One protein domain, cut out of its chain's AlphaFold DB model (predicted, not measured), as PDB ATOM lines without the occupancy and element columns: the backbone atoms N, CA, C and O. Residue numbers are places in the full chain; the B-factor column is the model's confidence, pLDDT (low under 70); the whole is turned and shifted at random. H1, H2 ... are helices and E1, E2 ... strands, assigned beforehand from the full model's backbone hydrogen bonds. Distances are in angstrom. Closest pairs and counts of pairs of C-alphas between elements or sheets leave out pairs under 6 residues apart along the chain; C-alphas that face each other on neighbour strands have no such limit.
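This is residues 14 to 98 of the 117 residues of an uncharacterized protein of Pseudomonas otitidis (UniProt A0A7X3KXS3). A three-stranded sheet, its long hairpin E1 and E2 joined by the short strand E3, meets a small hairpin, E4 and E5, through Trp 86 of E5; H2 packs on E4, and H1 makes a corner with H2. At the far end of the printed part, residues 93 to 98, of which 93 to 96 belong to H3, stick out. The printed part has 85 residues, with five named strands and three named helices in the order E1 E2 E3 H1 H2 E4 E5 H3, a mixed class of helices and strands. Both sheets, E2 - E1 - E3 and E4 - E5, are antiparallel. The whole is compact, with a radius of gyration of the C-alphas of 12.8 A and spans of 42 by 29 by 22 A.

E1, residues 15 to 21, begins at C-alpha 15 (-14.507, -6.287, -11.229) and is 19.3 A long; E2, residues 27 to 33, is 19.8 A long. E3 is residues 46 to 49, H1 55 to 60, H2 63 to 69, E4 78 to 80 and E5 86 to 88. H3, residues 89 to 96, is 10.4 A long and ends at C-alpha 96 (-4.649, 6.338, -38.014).

In the hairpin E1 and E2, N 18 and O 30 are 2.8 A apart, within hydrogen-bond range. E3 is antiparallel to E1, with N 19 and O 48 at 2.8 A. H1 only grazes this sheet, with residues 55 to 58. H1 and H2 touch only at the corner, their closest C-alphas, Leu 57 and Ile 66, 6.2 A apart. The closest C-alphas of H2 and E4, Ser 67 and Cys 79, are 5.3 A apart. In the hairpin E4 and E5, N 79 and O 87 are 2.9 A apart. The closest C-alphas of E2 and E5, Arg 27 and Trp 86, are 6.7 A apart. H3 and H2 are apart. In H1, H2 and H3 every O i to N i+4 pair is within hydrogen-bond range.

The two C-alphas farthest apart, Thr 39 and Gly 98, are 42.5 A apart. The link E2 to E3, 12 residues, is long. The printed part has no cut, and no printed residue is under 70 in pLDDT.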
ATOM      1  N   SER A  14     -14.090  -7.087  -6.519       95.50
ATOM      2  CA  SER A  14     -13.258  -6.692  -7.657       95.50
ATOM      3  C   SER A  14     -13.958  -7.037  -8.960       95.50
ATOM      4  O   SER A  14     -14.595  -8.084  -9.073       95.50
ATOM      5  N   TYR A  15     -13.809  -6.169  -9.955       96.50
ATOM      6  CA  TYR A  15     -14.507  -6.287 -11.229       96.50
ATOM      7  C   TYR A  15     -13.560  -6.117 -12.405       96.50
ATOM      8  O   TYR A  15     -12.582  -5.373 -12.343       96.50
ATOM      9  N   GLN A  16     -13.902  -6.764 -13.507       95.88
ATOM     10  CA  GLN A  16     -13.269  -6.619 -14.809       95.88
ATOM     11  C   GLN A  16     -14.326  -6.244 -15.845       95.88
ATOM     12  O   GLN A  16     -15.532  -6.417 -15.634       95.88
ATOM     13  N   LEU A  17     -13.874  -5.731 -16.984       95.94
ATOM     14  CA  LEU A  17     -14.727  -5.488 -18.132       95.94
ATOM     15  C   LEU A  17     -14.428  -6.492 -19.232       95.94
ATOM     16  O   LEU A  17     -13.295  -6.638 -19.689       95.94
ATOM     17  N   LEU A  18     -15.492  -7.141 -19.684       95.56
ATOM     18  CA  LEU A  18     -15.520  -7.878 -20.932       95.56
ATOM     19  C   LEU A  18     -15.718  -6.871 -22.065       95.56
ATOM     20  O   LEU A  18     -16.691  -6.111 -22.069       95.56
ATOM     21  N   LEU A  19     -14.800  -6.881 -23.022       96.44
ATOM     22  CA  LEU A  19     -14.915  -6.213 -24.308       96.44
ATOM     23  C   LEU A  19     -15.573  -7.210 -25.261       96.44
ATOM     24  O   LEU A  19     -14.959  -8.197 -25.674       96.44
ATOM     25  N   CYS A  20     -16.842  -6.967 -25.569       95.56
ATOM     26  CA  CYS A  20     -17.667  -7.869 -26.359       95.56
ATOM     27  C   CYS A  20     -17.960  -7.299 -27.747       95.56
ATOM     28  O   CYS A  20     -17.990  -6.077 -27.931       95.56
ATOM     29  N   GLN A  21     -18.244  -8.184 -28.701       95.38
ATOM     30  CA  GLN A  21     -18.797  -7.840 -30.005       95.38
ATOM     31  C   GLN A  21     -19.879  -8.845 -30.403       95.38
ATOM     32  O   GLN A  21     -19.640 -10.049 -30.409       95.38
ATOM     33  N   ASN A  22     -21.056  -8.349 -30.784       92.62
ATOM     34  CA  ASN A  22     -22.113  -9.216 -31.301       92.62
ATOM     35  C   ASN A  22     -21.916  -9.557 -32.793       92.62
ATOM     36  O   ASN A  22     -21.089  -8.963 -33.488       92.62
ATOM     37  N   ALA A  23     -22.742 -10.467 -33.315       91.12
ATOM     38  CA  ALA A  23     -22.687 -10.908 -34.715       91.12
ATOM     39  C   ALA A  23     -22.890  -9.788 -35.761       91.12
ATOM     40  O   ALA A  23     -22.545  -9.963 -36.925       91.12
ATOM     41  N   LEU A  24     -23.430  -8.630 -35.360       90.56
ATOM     42  CA  LEU A  24     -23.632  -7.459 -36.222       90.56
ATOM     43  C   LEU A  24     -22.471  -6.451 -36.142       90.56
ATOM     44  O   LEU A  24     -22.607  -5.325 -36.615       90.56
ATOM     45  N   GLY A  25     -21.361  -6.808 -35.491       92.50
ATOM     46  CA  GLY A  25     -20.205  -5.925 -35.318       92.50
ATOM     47  C   GLY A  25     -20.372  -4.886 -34.208       92.50
ATOM     48  O   GLY A  25     -19.496  -4.049 -34.008       92.50
ATOM     49  N   ARG A  26     -21.469  -4.899 -33.439       92.62
ATOM     50  CA  ARG A  26     -21.652  -3.922 -32.356       92.62
ATOM     51  C   ARG A  26     -20.766  -4.288 -31.180       92.62
ATOM     52  O   ARG A  26     -20.967  -5.331 -30.559       92.62
ATOM     53  N   ARG A  27     -19.830  -3.397 -30.866       94.62
ATOM     54  CA  ARG A  27     -18.950  -3.504 -29.704       94.62
ATOM     55  C   ARG A  27     -19.585  -2.875 -28.478       94.62
ATOM     56  O   ARG A  27     -20.210  -1.821 -28.565       94.62
ATOM     57  N   TYR A  28     -19.441  -3.540 -27.342       93.69
ATOM     58  CA  TYR A  28     -19.985  -3.086 -26.070       93.69
ATOM     59  C   TYR A  28     -19.188  -3.667 -24.898       93.69
ATOM     60  O   TYR A  28     -18.312  -4.514 -25.083       93.69
ATOM     61  N   PHE A  29     -19.500  -3.198 -23.690       94.69
ATOM     62  CA  PHE A  29     -18.878  -3.658 -22.454       94.69
ATOM     63  C   PHE A  29     -19.868  -4.439 -21.603       94.69
ATOM     64  O   PHE A  29     -21.034  -4.048 -21.488       94.69
ATOM     65  N   LYS A  30     -19.389  -5.495 -20.947       93.94
ATOM     66  CA  LYS A  30     -20.129  -6.199 -19.899       93.94
ATOM     67  C   LYS A  30     -19.280  -6.274 -18.635       93.94
ATOM     68  O   LYS A  30     -18.096  -6.588 -18.696       93.94
ATOM     69  N   LEU A  31     -19.899  -5.960 -17.503       94.44
ATOM     70  CA  LEU A  31     -19.275  -6.086 -16.194       94.44
ATOM     71  C   LEU A  31     -19.172  -7.571 -15.819       94.44
ATOM     72  O   LEU A  31     -20.132  -8.317 -16.019       94.44
ATOM     73  N   LEU A  32     -18.025  -7.977 -15.287       93.69
ATOM     74  CA  LEU A  32     -17.781  -9.308 -14.741       93.69
ATOM     75  C   LEU A  32     -17.168  -9.148 -13.352       93.69
ATOM     76  O   LEU A  32     -16.203  -8.394 -13.200       93.69
ATOM     77  N   ARG A  33     -17.699  -9.836 -12.337       93.88
ATOM     78  CA  ARG A  33     -17.000  -9.905 -11.052       93.88
ATOM     79  C   ARG A  33     -15.817 -10.865 -11.164       93.88
ATOM     80  O   ARG A  33     -15.917 -11.907 -11.805       93.88
ATOM     81  N   ALA A  34     -14.699 -10.532 -10.529       88.88
ATOM     82  CA  ALA A  34     -13.485 -11.343 -10.607       88.88
ATOM     83  C   ALA A  34     -13.683 -12.769 -10.044       88.88
ATOM     84  O   ALA A  34     -13.076 -13.710 -10.541       88.88
ATOM     85  N   ASP A  35     -14.570 -12.942  -9.056       86.56
ATOM     86  CA  ASP A  35     -14.942 -14.244  -8.478       86.56
ATOM     87  C   ASP A  35     -15.878 -15.073  -9.382       86.56
ATOM     88  O   ASP A  35     -15.894 -16.303  -9.315       86.56
ATOM     89  N   GLU A  36     -16.626 -14.432 -10.282       84.94
ATOM     90  CA  GLU A  36     -17.491 -15.116 -11.253       84.94
ATOM     91  C   GLU A  36     -16.697 -15.757 -12.400       84.94
ATOM     92  O   GLU A  36     -17.165 -16.722 -13.007       84.94
ATOM     93  N   GLN A  37     -15.483 -15.270 -12.686       77.44
ATOM     94  CA  GLN A  37     -14.656 -15.791 -13.780       77.44
ATOM     95  C   GLN A  37     -14.313 -17.282 -13.605       77.44
ATOM     96  O   GLN A  37     -14.193 -18.004 -14.592       77.44
ATOM     97  N   GLU A  38     -14.172 -17.754 -12.366       72.44
ATOM     98  CA  GLU A  38     -13.836 -19.154 -12.069       72.44
ATOM     99  C   GLU A  38     -15.054 -20.087 -12.109       72.44
ATOM    100  O   GLU A  38     -14.905 -21.307 -12.170       72.44
ATOM    101  N   THR A  39     -16.266 -19.530 -12.075       74.12
ATOM    102  CA  THR A  39     -17.494 -20.298 -11.824       74.12
ATOM    103  C   THR A  39     -18.411 -20.402 -13.035       74.12
ATOM    104  O   THR A  39     -19.235 -21.319 -13.089       74.12
ATOM    105  N   ALA A  40     -18.263 -19.523 -14.030       75.38
ATOM    106  CA  ALA A  40     -19.096 -19.522 -15.226       75.38
ATOM    107  C   ALA A  40     -18.281 -19.310 -16.514       75.38
ATOM    108  O   ALA A  40     -17.324 -18.534 -16.528       75.38
ATOM    109  N   PRO A  41     -18.674 -19.955 -17.629       83.50
ATOM    110  CA  PRO A  41     -18.081 -19.659 -18.924       83.50
ATOM    111  C   PRO A  41     -18.365 -18.207 -19.325       83.50
ATOM    112  O   PRO A  41     -19.455 -17.675 -19.092       83.50
ATOM    113  N   LEU A  42     -17.381 -17.576 -19.970       87.75
ATOM    114  CA  LEU A  42     -17.554 -16.243 -20.535       87.75
ATOM    115  C   LEU A  42     -18.614 -16.260 -21.655       87.75
ATOM    116  O   LEU A  42     -18.791 -17.285 -22.317       87.75
ATOM    117  N   PRO A  43     -19.320 -15.139 -21.892       87.25
ATOM    118  CA  PRO A  43     -20.274 -15.039 -22.994       87.25
ATOM    119  C   PRO A  43     -19.611 -15.345 -24.340       87.25
ATOM    120  O   PRO A  43     -18.478 -14.934 -24.557       87.25
ATOM    121  N   GLU A  44     -20.333 -15.962 -25.275       87.31
ATOM    122  CA  GLU A  44     -19.820 -16.239 -26.631       87.31
ATOM    123  C   GLU A  44     -19.347 -14.966 -27.357       87.31
ATOM    124  O   GLU A  44     -18.379 -14.984 -28.107       87.31
ATOM    125  N   GLU A  45     -19.993 -13.833 -27.075       92.81
ATOM    126  CA  GLU A  45     -19.662 -12.530 -27.656       92.81
ATOM    127  C   GLU A  45     -18.432 -11.854 -27.013       92.81
ATOM    128  O   GLU A  45     -18.073 -10.747 -27.412       92.81
ATOM    129  N   HIS A  46     -17.797 -12.464 -26.002       94.38
ATOM    130  CA  HIS A  46     -16.569 -11.948 -25.393       94.38
ATOM    131  C   HIS A  46     -15.386 -12.063 -26.355       94.38
ATOM    132  O   HIS A  46     -15.102 -13.138 -26.884       94.38
ATOM    133  N   ILE A  47     -14.642 -10.967 -26.499       95.81
ATOM    134  CA  ILE A  47     -13.450 -10.903 -27.346       95.81
ATOM    135  C   ILE A  47     -12.190 -10.704 -26.503       95.81
ATOM    136  O   ILE A  47     -11.219 -11.440 -26.655       95.81
ATOM    137  N   LEU A  48     -12.203  -9.712 -25.608       96.56
ATOM    138  CA  LEU A  48     -11.075  -9.370 -24.742       96.56
ATOM    139  C   LEU A  48     -11.560  -9.092 -23.318       96.56
ATOM    140  O   LEU A  48     -12.708  -8.710 -23.092       96.56
ATOM    141  N   LEU A  49     -10.651  -9.226 -22.359       96.19
ATOM    142  CA  LEU A  49     -10.907  -8.992 -20.943       96.19
ATOM    143  C   LEU A  49      -9.915  -7.954 -20.425       96.19
ATOM    144  O   LEU A  49      -8.738  -7.995 -20.786       96.19
ATOM    145  N   THR A  50     -10.370  -7.029 -19.585       97.44
ATOM    146  CA  THR A  50      -9.475  -6.118 -18.865       97.44
ATOM    147  C   THR A  50      -8.874  -6.783 -17.633       97.44
ATOM    148  O   THR A  50      -9.448  -7.698 -17.045       97.44
ATOM    149  N   GLN A  51      -7.763  -6.241 -17.146       96.81
ATOM    150  CA  GLN A  51      -7.389  -6.400 -15.743       96.81
ATOM    151  C   GLN A  51      -8.466  -5.795 -14.821       96.81
ATOM    152  O   GLN A  51      -9.427  -5.168 -15.285       96.81
ATOM    153  N   VAL A  52      -8.316  -5.999 -13.510       96.69
ATOM    154  CA  VAL A  52      -9.247  -5.451 -12.514       96.69
ATOM    155  C   VAL A  52      -9.343  -3.934 -12.668       96.69
ATOM    156  O   VAL A  52      -8.334  -3.229 -12.695       96.69
ATOM    157  N   VAL A  53     -10.572  -3.436 -12.779       97.12
ATOM    158  CA  VAL A  53     -10.863  -2.015 -12.952       97.12
ATOM    159  C   VAL A  53     -11.153  -1.391 -11.588       97.12
ATOM    160  O   VAL A  53     -11.970  -1.928 -10.841       97.12
ATOM    161  N   PRO A  54     -10.550  -0.236 -11.252       96.81
ATOM    162  CA  PRO A  54     -10.889   0.486 -10.033       96.81
ATOM    163  C   PRO A  54     -12.391   0.790  -9.940       96.81
ATOM    164  O   PRO A  54     -12.956   1.438 -10.826       96.81
ATOM    165  N   ASN A  55     -13.028   0.400  -8.831       96.31
ATOM    166  CA  ASN A  55     -14.473   0.576  -8.624       96.31
ATOM    167  C   ASN A  55     -14.921   2.038  -8.766       96.31
ATOM    168  O   ASN A  55     -16.002   2.301  -9.290       96.31
ATOM    169  N   GLN A  56     -14.077   3.006  -8.390       95.81
ATOM    170  CA  GLN A  56     -14.359   4.430  -8.600       95.81
ATOM    171  C   GLN A  56     -14.576   4.771 -10.085       95.81
ATOM    172  O   GLN A  56     -15.495   5.521 -10.411       95.81
ATOM    173  N   LEU A  57     -13.772   4.201 -10.989       96.25
ATOM    174  CA  LEU A  57     -13.913   4.420 -12.431       96.25
ATOM    175  C   LEU A  57     -15.159   3.715 -12.981       96.25
ATOM    176  O   LEU A  57     -15.883   4.288 -13.796       96.25
ATOM    177  N   LEU A  58     -15.465   2.513 -12.481       96.12
ATOM    178  CA  LEU A  58     -16.693   1.796 -12.835       96.12
ATOM    179  C   LEU A  58     -17.946   2.566 -12.410       96.12
ATOM    180  O   LEU A  58     -18.893   2.675 -13.186       96.12
ATOM    181  N   LYS A  59     -17.949   3.149 -11.208       95.38
ATOM    182  CA  LYS A  59     -19.045   3.989 -10.707       95.38
ATOM    183  C   LYS A  59     -19.174   5.298 -11.487       95.38
ATOM    184  O   LYS A  59     -20.292   5.729 -11.762       95.38
ATOM    185  N   ALA A  60     -18.054   5.900 -11.893       94.69
ATOM    186  CA  ALA A  60     -18.053   7.066 -12.776       94.69
ATOM    187  C   ALA A  60     -18.576   6.740 -14.187       94.69
ATOM    188  O   ALA A  60     -19.075   7.632 -14.870       94.69
ATOM    189  N   ARG A  61     -18.509   5.465 -14.605       93.25
ATOM    190  CA  ARG A  61     -18.859   4.978 -15.953       93.25
ATOM    191  C   ARG A  61     -18.077   5.689 -17.062       93.25
ATOM    192  O   ARG A  61     -18.550   5.809 -18.190       93.25
ATOM    193  N   ASP A  62     -16.869   6.139 -16.738       92.44
ATOM    194  CA  ASP A  62     -15.982   6.828 -17.668       92.44
ATOM    195  C   ASP A  62     -15.101   5.808 -18.398       92.44
ATOM    196  O   ASP A  62     -14.017   5.439 -17.947       92.44
ATOM    197  N   LEU A  63     -15.603   5.312 -19.532       94.81
ATOM    198  CA  LEU A  63     -14.906   4.319 -20.353       94.81
ATOM    199  C   LEU A  63     -13.566   4.836 -20.894       94.81
ATOM    200  O   LEU A  63     -12.632   4.050 -21.065       94.81
ATOM    201  N   HIS A  64     -13.453   6.145 -21.130       94.44
ATOM    202  CA  HIS A  64     -12.209   6.746 -21.586       94.44
ATOM    203  C   HIS A  64     -11.158   6.701 -20.473       94.44
ATOM    204  O   HIS A  64     -10.074   6.151 -20.677       94.44
ATOM    205  N   ALA A  65     -11.502   7.165 -19.267       95.88
ATOM    206  CA  ALA A  65     -10.616   7.092 -18.106       95.88
ATOM    207  C   ALA A  65     -10.231   5.645 -17.757       95.88
ATOM    208  O   ALA A  65      -9.072   5.381 -17.433       95.88
ATOM    209  N   ILE A  66     -11.162   4.693 -17.885       97.00
ATOM    210  CA  ILE A  66     -10.876   3.261 -17.707       97.00
ATOM    211  C   ILE A  66      -9.822   2.786 -18.712       97.00
ATOM    212  O   ILE A  66      -8.852   2.149 -18.307       97.00
ATOM    213  N   SER A  67      -9.969   3.126 -19.996       96.88
ATOM    214  CA  SER A  67      -9.016   2.706 -21.036       96.88
ATOM    215  C   SER A  67      -7.601   3.262 -20.833       96.88
ATOM    216  O   SER A  67      -6.615   2.617 -21.184       96.88
ATOM    217  N   LEU A  68      -7.478   4.430 -20.197       96.38
ATOM    218  CA  LEU A  68      -6.187   5.009 -19.818       96.38
ATOM    219  C   LEU A  68      -5.585   4.325 -18.582       96.38
ATOM    220  O   LEU A  68      -4.375   4.075 -18.524       96.38
ATOM    221  N   ALA A  69      -6.420   4.016 -17.590       97.00
ATOM    222  CA  ALA A  69      -5.985   3.499 -16.297       97.00
ATOM    223  C   ALA A  69      -5.653   2.000 -16.306       97.00
ATOM    224  O   ALA A  69      -4.819   1.565 -15.518       97.00
ATOM    225  N   VAL A  70      -6.292   1.215 -17.177       97.12
ATOM    226  CA  VAL A  70      -6.267  -0.254 -17.114       97.12
ATOM    227  C   VAL A  70      -5.804  -0.856 -18.444       97.12
ATOM    228  O   VAL A  70      -6.047  -0.301 -19.515       97.12
ATOM    229  N   SER A  71      -5.114  -1.994 -18.376       97.81
ATOM    230  CA  SER A  71      -4.723  -2.802 -19.539       97.81
ATOM    231  C   SER A  71      -5.637  -4.018 -19.708       97.81
ATOM    232  O   SER A  71      -6.379  -4.405 -18.806       97.81
ATOM    233  N   LEU A  72      -5.563  -4.656 -20.869       97.62
ATOM    234  CA  LEU A  72      -6.139  -5.973 -21.104       97.62
ATOM    235  C   LEU A  72      -5.415  -7.044 -20.272       97.62
ATOM    236  O   LEU A  72      -4.278  -6.852 -19.840       97.62
ATOM    237  N   SER A  73      -6.055  -8.192 -20.050       95.31
ATOM    238  CA  SER A  73      -5.491  -9.305 -19.273       95.31
ATOM    239  C   SER A  73      -4.202  -9.869 -19.877       95.31
ATOM    240  O   SER A  73      -3.376 -10.413 -19.152       95.31
ATOM    241  N   ASN A  74      -3.996  -9.697 -21.185       93.88
ATOM    242  CA  ASN A  74      -2.754 -10.039 -21.885       93.88
ATOM    243  C   ASN A  74      -1.656  -8.954 -21.763       93.88
ATOM    244  O   ASN A  74      -0.579  -9.110 -22.328       93.88
ATOM    245  N   GLY A  75      -1.915  -7.857 -21.043       95.69
ATOM    246  CA  GLY A  75      -0.999  -6.731 -20.844       95.69
ATOM    247  C   GLY A  75      -1.090  -5.627 -21.902       95.69
ATOM    248  O   GLY A  75      -0.500  -4.562 -21.712       95.69
ATOM    249  N   GLU A  76      -1.837  -5.829 -22.989       96.38
ATOM    250  CA  GLU A  76      -1.970  -4.844 -24.062       96.38
ATOM    251  C   GLU A  76      -2.887  -3.673 -23.684       96.38
ATOM    252  O   GLU A  76      -3.712  -3.747 -22.770       96.38
ATOM    253  N   ARG A  77      -2.763  -2.567 -24.423       96.75
ATOM    254  CA  ARG A  77      -3.646  -1.405 -24.298       96.75
ATOM    255  C   ARG A  77      -4.799  -1.472 -25.296       96.75
ATOM    256  O   ARG A  77      -4.633  -1.901 -26.441       96.75
ATOM    257  N   PHE A  78      -5.940  -0.948 -24.867       97.38
ATOM    258  CA  PHE A  78      -7.092  -0.650 -25.711       97.38
ATOM    259  C   PHE A  78      -7.477   0.821 -25.529       97.38
ATOM    260  O   PHE A  78      -7.098   1.450 -24.543       97.38
ATOM    261  N   CYS A  79      -8.232   1.371 -26.470       96.12
ATOM    262  CA  CYS A  79      -8.811   2.705 -26.359       96.12
ATOM    263  C   CYS A  79     -10.321   2.651 -26.565       96.12
ATOM    264  O   CYS A  79     -10.843   1.688 -27.125       96.12
ATOM    265  N   VAL A  80     -11.013   3.706 -26.142       94.88
ATOM    266  CA  VAL A  80     -12.448   3.885 -26.371       94.88
ATOM    267  C   VAL A  80     -12.675   5.195 -27.106       94.88
ATOM    268  O   VAL A  80     -12.131   6.227 -26.707       94.88
ATOM    269  N   ASP A  81     -13.442   5.141 -28.192       90.81
ATOM    270  CA  ASP A  81     -13.802   6.320 -28.974       90.81
ATOM    271  C   ASP A  81     -14.930   7.140 -28.318       90.81
ATOM    272  O   ASP A  81     -15.485   6.780 -27.276       90.81
ATOM    273  N   ALA A  82     -15.297   8.260 -28.945       87.81
ATOM    274  CA  ALA A  82     -16.347   9.147 -28.442       87.81
ATOM    275  C   ALA A  82     -17.748   8.502 -28.393       87.81
ATOM    276  O   ALA A  82     -18.626   8.996 -27.684       87.81
ATOM    277  N   HIS A  83     -17.972   7.407 -29.123       87.75
ATOM    278  CA  HIS A  83     -19.234   6.671 -29.155       87.75
ATOM    279  C   HIS A  83     -19.251   5.475 -28.192       87.75
ATOM    280  O   HIS A  83     -20.264   4.779 -28.090       87.75
ATOM    281  N   GLY A  84     -18.162   5.237 -27.455       89.69
ATOM    282  CA  GLY A  84     -18.037   4.105 -26.541       89.69
ATOM    283  C   GLY A  84     -17.609   2.804 -27.225       89.69
ATOM    284  O   GLY A  84     -17.755   1.738 -26.625       89.69
ATOM    285  N   VAL A  85     -17.097   2.863 -28.457       93.31
ATOM    286  CA  VAL A  85     -16.546   1.712 -29.181       93.31
ATOM    287  C   VAL A  85     -15.108   1.488 -28.732       93.31
ATOM    288  O   VAL A  85     -14.276   2.393 -28.800       93.31
ATOM    289  N   TRP A  86     -14.803   0.274 -28.273       96.19
ATOM    290  CA  TRP A  86     -13.437  -0.109 -27.931       96.19
ATOM    291  C   TRP A  86     -12.648  -0.538 -29.171       96.19
ATOM    292  O   TRP A  86     -13.193  -1.177 -30.073       96.19
ATOM    293  N   LEU A  87     -11.355  -0.219 -29.197       96.69
ATOM    294  CA  LEU A  87     -10.409  -0.602 -30.247       96.69
ATOM    295  C   LEU A  87      -9.106  -1.092 -29.621       96.69
ATOM    296  O   LEU A  87      -8.639  -0.540 -28.620       96.69
ATOM    297  N   THR A  88      -8.501  -2.113 -30.219       96.94
ATOM    298  CA  THR A  88      -7.136  -2.507 -29.864       96.94
ATOM    299  C   THR A  88      -6.137  -1.483 -30.400       96.94
ATOM    300  O   THR A  88      -6.420  -0.732 -31.337       96.94
ATOM    301  N   THR A  89      -4.926  -1.471 -29.839       94.88
ATOM    302  CA  THR A  89      -3.846  -0.602 -30.340       94.88
ATOM    303  C   THR A  89      -3.547  -0.870 -31.822       94.88
ATOM    304  O   THR A  89      -3.310   0.059 -32.590       94.88
ATOM    305  N   GLN A  90      -3.614  -2.135 -32.250       94.75
ATOM    306  CA  GLN A  90      -3.410  -2.525 -33.645       94.75
ATOM    307  C   GLN A  90      -4.482  -1.939 -34.574       94.75
ATOM    308  O   GLN A  90      -4.151  -1.377 -35.618       94.75
ATOM    309  N   GLU A  91      -5.754  -2.046 -34.192       95.75
ATOM    310  CA  GLU A  91      -6.877  -1.513 -34.971       95.75
ATOM    311  C   GLU A  91      -6.800   0.011 -35.080       95.75
ATOM    312  O   GLU A  91      -6.941   0.568 -36.170       95.75
ATOM    313  N   LEU A  92      -6.496   0.682 -33.965       94.31
ATOM    314  CA  LEU A  92      -6.314   2.129 -33.925       94.31
ATOM    315  C   LEU A  92      -5.172   2.582 -34.845       94.31
ATOM    316  O   LEU A  92      -5.323   3.556 -35.579       94.31
ATOM    317  N   ASN A  93      -4.043   1.869 -34.843       94.50
ATOM    318  CA  ASN A  93      -2.914   2.181 -35.718       94.50
ATOM    319  C   ASN A  93      -3.280   2.039 -37.200       94.50
ATOM    320  O   ASN A  93      -2.905   2.896 -37.999       94.50
ATOM    321  N   GLY A  94      -4.042   1.003 -37.563       94.50
ATOM    322  CA  GLY A  94      -4.547   0.827 -38.927       94.50
ATOM    323  C   GLY A  94      -5.434   1.994 -39.372       94.50
ATOM    324  O   GLY A  94      -5.232   2.544 -40.454       94.50
ATOM    325  N   LEU A  95      -6.360   2.423 -38.508       91.88
ATOM    326  CA  LEU A  95      -7.226   3.578 -38.764       91.88
ATOM    327  C   LEU A  95      -6.421   4.878 -38.909       91.88
ATOM    328  O   LEU A  95      -6.617   5.621 -39.869       91.88
ATOM    329  N   ASN A  96      -5.481   5.132 -37.997       92.69
ATOM    330  CA  ASN A  96      -4.649   6.338 -38.014       92.69
ATOM    331  C   ASN A  96      -3.713   6.403 -39.228       92.69
ATOM    332  O   ASN A  96      -3.399   7.492 -39.702       92.69
ATOM    333  N   ALA A  97      -3.287   5.252 -39.753       94.00
ATOM    334  CA  ALA A  97      -2.503   5.164 -40.982       94.00
ATOM    335  C   ALA A  97      -3.342   5.380 -42.259       94.00
ATOM    336  O   ALA A  97      -2.787   5.373 -43.357       94.00
ATOM    337  N   GLY A  98      -4.664   5.551 -42.139       92.00
ATOM    338  CA  GLY A  98      -5.567   5.699 -43.280       92.00
ATOM    339  C   GLY A  98      -5.761   4.404 -44.069       92.00
ATOM    340  O   GLY A  98      -6.079   4.456 -45.258       92.00
TER     341      GLY A  98